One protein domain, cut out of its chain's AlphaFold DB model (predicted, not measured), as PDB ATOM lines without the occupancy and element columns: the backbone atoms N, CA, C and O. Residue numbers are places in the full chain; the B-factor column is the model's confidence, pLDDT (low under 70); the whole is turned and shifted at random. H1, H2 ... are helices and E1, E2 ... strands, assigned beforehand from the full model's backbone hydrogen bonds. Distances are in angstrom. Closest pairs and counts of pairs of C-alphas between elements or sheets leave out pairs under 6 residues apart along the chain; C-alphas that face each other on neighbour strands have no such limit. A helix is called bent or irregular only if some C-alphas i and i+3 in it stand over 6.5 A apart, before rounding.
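What this domain is: This is residues 27 to 66 of the 89 residues of the protein "Catalase domain-containing protein" of Latescibacteria bacterium DG_63 (UniProt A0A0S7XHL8). Two short helices, H1 and H2, meet near their linked ends as a corner, and a single strand, E1, runs away beyond them as a free arm. The whole makes an open V: the two helices form one limb, the chain folds back just past the end of H2, and residues 57 to 66, which hold E1, stick out as the other limb with nothing packed on them. The printed part has 40 residues with two named helices and one named strand, in the order H1, H2, E1 along the chain, and the class is mixed, helices and strands. E1 pairs with no named strand. The shape is extended, with a radius of gyration of the C-alphas of 14.9 A, and flat, with spans of 41 by 30 by 12 A.

Where its parts are: The printed part begins at Leu 27, whose C-alpha is at (30.138, 46.252, -40.054). H1 takes residues 29 to 38, Leu 29 to Thr 38, and measures 14.4 A from first to last C-alpha. It begins with C-alpha 29 at (36.102, 48.397, -38.580) and ends with C-alpha 38 at (36.958, 34.768, -34.051), and the main change between these two points is a fall in y. Residues 39 to 41 come between H1 and the next helix. H2 takes residues 42 to 52, His 42 to Gly 52, and measures 15.4 A; with 11 residues it is the longest helix. C-alpha 42 is at (31.130, 34.143, -40.673) and C-alpha 52 at (18.641, 26.300, -44.942), and here the largest change is a fall in x. Residues 53 to 58 follow, and then E1 takes residues 59 to 65, Arg 59 to Gln 65, with 19.0 A from first to last C-alpha. Along E1, y rises and z falls, from C-alpha 59 at (17.586, 40.097, -55.448) to C-alpha 65 at (20.570, 53.149, -68.904).

How they stand to each other: H1 and H2 are close but not clearly touching, with 1 pair of C-alphas within 8 A. Their closest C-alphas are those of Ile 35 and His 42, 7.3 A apart. Their lines are about perpendicular, at 76 degrees, and their centres are 17.6 A apart. The link between them, residues 39 to 41, is tight. In the backbones of H1 and H2, every O i to N i+4 pair is within hydrogen-bond range. The link from H2 to E1, residues 53 to 58, is short, yet H2 and E1 are apart, with no C-alpha of the one within 8 A of the other. H1 and E1 are apart as well. Residues 48 to 54, of which 48 to 52 belong to H2, stand free, and so do residues 57 to 66, of which 59 to 65 belong to E1.

The domain as a whole: The two C-alphas farthest apart in the domain are those of Thr 38 and Arg 66, at 43.3 A. The first and last printed C-alphas, those of Leu 27 and Arg 66, are 31.4 A apart. The printed part runs from residue 27 to residue 66 without a cut, and no link between named elements is long. Neither helix is bent or irregular. The mean pLDDT of the printed part is 77.2. It is 89 over H1, 85 over H2 and 56 over E1. The 13 residues from 54 to 66 are under 70, and E1 falls within this stretch of low confidence.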
ATOM      1  N   LEU A  27      29.388  46.368 -41.301       89.69
ATOM      2  CA  LEU A  27      30.138  46.252 -40.054       89.69
ATOM      3  C   LEU A  27      31.026  47.484 -39.855       89.69
ATOM      4  O   LEU A  27      31.556  48.041 -40.825       89.69
ATOM      5  N   THR A  28      31.227  47.891 -38.604       92.38
ATOM      6  CA  THR A  28      32.295  48.840 -38.269       92.38
ATOM      7  C   THR A  28      33.664  48.155 -38.350       92.38
ATOM      8  O   THR A  28      33.767  46.928 -38.341       92.38
ATOM      9  N   LEU A  29      34.743  48.940 -38.446       91.88
ATOM     10  CA  LEU A  29      36.102  48.397 -38.580       91.88
ATOM     11  C   LEU A  29      36.488  47.493 -37.396       91.88
ATOM     12  O   LEU A  29      37.092  46.437 -37.590       91.88
ATOM     13  N   GLU A  30      36.128  47.896 -36.178       92.12
ATOM     14  CA  GLU A  30      36.433  47.150 -34.954       92.12
ATOM     15  C   GLU A  30      35.680  45.815 -34.908       92.12
ATOM     16  O   GLU A  30      36.276  44.774 -34.624       92.12
ATOM     17  N   GLU A  31      34.393  45.818 -35.267       87.88
ATOM     18  CA  GLU A  31      33.573  44.605 -35.351       87.88
ATOM     19  C   GLU A  31      34.092  43.651 -36.426       87.88
ATOM     20  O   GLU A  31      34.230  42.457 -36.169       87.88
ATOM     21  N   ALA A  32      34.441  44.171 -37.606       88.75
ATOM     22  CA  ALA A  32      34.998  43.367 -38.688       88.75
ATOM     23  C   ALA A  32      36.328  42.713 -38.287       88.75
ATOM     24  O   ALA A  32      36.545  41.542 -38.586       88.75
ATOM     25  N   THR A  33      37.190  43.440 -37.570       90.38
ATOM     26  CA  THR A  33      38.475  42.910 -37.088       90.38
ATOM     27  C   THR A  33      38.263  41.807 -36.056       90.38
ATOM     28  O   THR A  33      38.908  40.765 -36.122       90.38
ATOM     29  N   ARG A  34      37.315  42.004 -35.132       91.00
ATOM     30  CA  ARG A  34      36.967  40.995 -34.129       91.00
ATOM     31  C   ARG A  34      36.387  39.736 -34.770       91.00
ATOM     32  O   ARG A  34      36.810  38.642 -34.421       91.00
ATOM     33  N   ILE A  35      35.450  39.891 -35.706       88.12
ATOM     34  CA  ILE A  35      34.824  38.766 -36.409       88.12
ATOM     35  C   ILE A  35      35.865  38.015 -37.241       88.12
ATOM     36  O   ILE A  35      35.879  36.794 -37.198       88.12
ATOM     37  N   ALA A  36      36.780  38.716 -37.919       86.81
ATOM     38  CA  ALA A  36      37.838  38.081 -38.704       86.81
ATOM     39  C   ALA A  36      38.790  37.213 -37.861       86.81
ATOM     40  O   ALA A  36      39.298  36.217 -38.371       86.81
ATOM     41  N   ASP A  37      39.018  37.570 -36.594       87.88
ATOM     42  CA  ASP A  37      39.832  36.781 -35.661       87.88
ATOM     43  C   ASP A  37      39.050  35.597 -35.064       87.88
ATOM     44  O   ASP A  37      39.575  34.491 -34.945       87.88
ATOM     45  N   THR A  38      37.771  35.799 -34.721       89.38
ATOM     46  CA  THR A  38      36.958  34.768 -34.051       89.38
ATOM     47  C   THR A  38      36.284  33.770 -34.993       89.38
ATOM     48  O   THR A  38      36.117  32.610 -34.624       89.38
ATOM     49  N   ASP A  39      35.843  34.216 -36.169       87.12
ATOM     50  CA  ASP A  39      35.137  33.406 -37.167       87.12
ATOM     51  C   ASP A  39      35.421  33.940 -38.588       87.12
ATOM     52  O   ASP A  39      34.663  34.763 -39.120       87.12
ATOM     53  N   PRO A  40      36.515  33.487 -39.227       86.81
ATOM     54  CA  PRO A  40      36.884  33.932 -40.569       86.81
ATOM     55  C   PRO A  40      35.856  33.532 -41.645       86.81
ATOM     56  O   PRO A  40      35.831  34.145 -42.713       86.81
ATOM     57  N   ASP A  41      34.979  32.561 -41.360       89.06
ATOM     58  CA  ASP A  41      33.961  32.040 -42.279       89.06
ATOM     59  C   ASP A  41      32.539  32.551 -41.969       89.06
ATOM     60  O   ASP A  41      31.560  32.074 -42.555       89.06
ATOM     61  N   HIS A  42      32.408  33.571 -41.111       88.62
ATOM     62  CA  HIS A  42      31.130  34.143 -40.673       88.62
ATOM     63  C   HIS A  42      30.159  34.442 -41.833       88.62
ATOM     64  O   HIS A  42      28.980  34.099 -41.773       88.62
ATOM     65  N   ALA A  43      30.644  35.048 -42.924       86.50
ATOM     66  CA  ALA A  43      29.806  35.394 -44.081       86.50
ATOM     67  C   ALA A  43      29.293  34.161 -44.848       86.50
ATOM     68  O   ALA A  43      28.195  34.172 -45.404       86.50
ATOM     69  N   THR A  44      30.089  33.093 -44.886       88.31
ATOM     70  CA  THR A  44      29.731  31.839 -45.557       88.31
ATOM     71  C   THR A  44      28.700  31.078 -44.735       88.31
ATOM     72  O   THR A  44      27.720  30.578 -45.283       88.31
ATOM     73  N   ARG A  45      28.893  31.031 -43.414       87.31
ATOM     74  CA  ARG A  45      27.953  30.414 -42.480       87.31
ATOM     75  C   ARG A  45      26.589  31.098 -42.501       87.31
ATOM     76  O   ARG A  45      25.588  30.409 -42.654       87.31
ATOM     77  N   ASP A  46      26.562  32.431 -42.448       86.56
ATOM     78  CA  ASP A  46      25.328  33.219 -42.555       86.56
ATOM     79  C   ASP A  46      24.558  32.896 -43.845       86.56
ATOM     80  O   ASP A  46      23.347  32.674 -43.819       86.56
ATOM     81  N   LEU A  47      25.269  32.753 -44.970       85.12
ATOM     82  CA  LEU A  47      24.651  32.367 -46.236       85.12
ATOM     83  C   LEU A  47      24.052  30.950 -46.194       85.12
ATOM     84  O   LEU A  47      22.944  30.753 -46.693       85.12
ATOM     85  N   TYR A  48      24.755  29.967 -45.625       86.06
ATOM     86  CA  TYR A  48      24.243  28.595 -45.516       86.06
ATOM     87  C   TYR A  48      23.040  28.500 -44.578       86.06
ATOM     88  O   TYR A  48      22.042  27.873 -44.939       86.06
ATOM     89  N   ASP A  49      23.108  29.162 -43.425       85.00
ATOM     90  CA  ASP A  49      22.021  29.208 -42.451       85.00
ATOM     91  C   ASP A  49      20.781  29.899 -43.063       85.00
ATOM     92  O   ASP A  49      19.659  29.403 -42.929       85.00
ATOM     93  N   ALA A  50      20.969  30.978 -43.835       82.25
ATOM     94  CA  ALA A  50      19.885  31.676 -44.532       82.25
ATOM     95  C   ALA A  50      19.238  30.843 -45.653       82.25
ATOM     96  O   ALA A  50      18.022  30.909 -45.847       82.25
ATOM     97  N   ILE A  51      20.027  30.049 -46.388       82.31
ATOM     98  CA  ILE A  51      19.508  29.130 -47.414       82.31
ATOM     99  C   ILE A  51      18.743  27.972 -46.759       82.31
ATOM    100  O   ILE A  51      17.663  27.617 -47.231       82.31
ATOM    101  N   GLY A  52      19.270  27.405 -45.670       81.75
ATOM    102  CA  GLY A  52      18.641  26.300 -44.942       81.75
ATOM    103  C   GLY A  52      17.337  26.687 -44.236       81.75
ATOM    104  O   GLY A  52      16.440  25.857 -44.121       81.75
ATOM    105  N   GLY A  53      17.213  27.945 -43.804       76.06
ATOM    106  CA  GLY A  53      16.007  28.499 -43.178       76.06
ATOM    107  C   GLY A  53      14.990  29.124 -44.144       76.06
ATOM    108  O   GLY A  53      14.097  29.829 -43.684       76.06
ATOM    109  N   GLU A  54      15.148  28.938 -45.461       60.91
ATOM    110  CA  GLU A  54      14.303  29.530 -46.519       60.91
ATOM    111  C   GLU A  54      14.213  31.075 -46.488       60.91
ATOM    112  O   GLU A  54      13.336  31.681 -47.107       60.91
ATOM    113  N   HIS A  55      15.159  31.755 -45.830       63.91
ATOM    114  CA  HIS A  55      15.226  33.216 -45.753       63.91
ATOM    115  C   HIS A  55      15.980  33.803 -46.958       63.91
ATOM    116  O   HIS A  55      16.968  34.534 -46.842       63.91
ATOM    117  N   LEU A  56      15.515  33.453 -48.159       60.31
ATOM    118  CA  LEU A  56      16.108  33.905 -49.411       60.31
ATOM    119  C   LEU A  56      15.667  35.343 -49.706       60.31
ATOM    120  O   LEU A  56      14.566  35.598 -50.194       60.31
ATOM    121  N   GLY A  57      16.554  36.298 -49.436       57.81
ATOM    122  CA  GLY A  57      16.368  37.680 -49.853       57.81
ATOM    123  C   GLY A  57      16.158  37.791 -51.357       57.81
ATOM    124  O   GLY A  57      17.000  37.366 -52.154       57.81
ATOM    125  N   CYS A  58      15.046  38.402 -51.758       48.50
ATOM    126  CA  CYS A  58      14.799  38.740 -53.151       48.50
ATOM    127  C   CYS A  58      15.926  39.663 -53.660       48.50
ATOM    128  O   CYS A  58      16.236  40.697 -53.065       48.50
ATOM    129  N   ARG A  59      16.585  39.270 -54.759       52.22
ATOM    130  CA  ARG A  59      17.586  40.097 -55.448       52.22
ATOM    131  C   ARG A  59      16.900  40.838 -56.586       52.22
ATOM    132  O   ARG A  59      16.703  40.277 -57.664       52.22
ATOM    133  N   GLN A  60      16.563  42.104 -56.365       50.94
ATOM    134  CA  GLN A  60      15.964  42.939 -57.399       50.94
ATOM    135  C   GLN A  60      17.053  43.461 -58.344       50.94
ATOM    136  O   GLN A  60      17.893  44.292 -57.976       50.94
ATOM    137  N   LEU A  61      17.033  43.001 -59.597       54.94
ATOM    138  CA  LEU A  61      17.931  43.503 -60.635       54.94
ATOM    139  C   LEU A  61      17.391  44.814 -61.214       54.94
ATOM    140  O   LEU A  61      16.358  44.844 -61.880       54.94
ATOM    141  N   SER A  62      18.133  45.904 -61.014       56.38
ATOM    142  CA  SER A  62      17.839  47.206 -61.613       56.38
ATOM    143  C   SER A  62      18.851  47.522 -62.717       56.38
ATOM    144  O   SER A  62      20.057  47.560 -62.475       56.38
ATOM    145  N   VAL A  63      18.376  47.787 -63.937       64.00
ATOM    146  CA  VAL A  63      19.228  48.211 -65.062       64.00
ATOM    147  C   VAL A  63      19.094  49.717 -65.243       64.00
ATOM    148  O   VAL A  63      18.017  50.205 -65.580       64.00
ATOM    149  N   HIS A  64      20.186  50.460 -65.050       57.88
ATOM    150  CA  HIS A  64      20.203  51.899 -65.303       57.88
ATOM    151  C   HIS A  64      20.855  52.183 -66.661       57.88
ATOM    152  O   HIS A  64      22.032  51.880 -66.890       57.88
ATOM    153  N   GLN A  65      20.080  52.745 -67.590       55.56
ATOM    154  CA  GLN A  65      20.570  53.149 -68.904       55.56
ATOM    155  C   GLN A  65      21.104  54.582 -68.822       55.56
ATOM    156  O   GLN A  65      20.332  55.535 -68.792       55.56
ATOM    157  N   ARG A  66      22.431  54.747 -68.818       50.06
ATOM    158  CA  ARG A  66      23.055  56.058 -69.049       50.06
ATOM    159  C   ARG A  66      23.426  56.187 -70.520       50.06
ATOM    160  O   ARG A  66      24.568  55.974 -70.911       50.06
TER     161      ARG A  66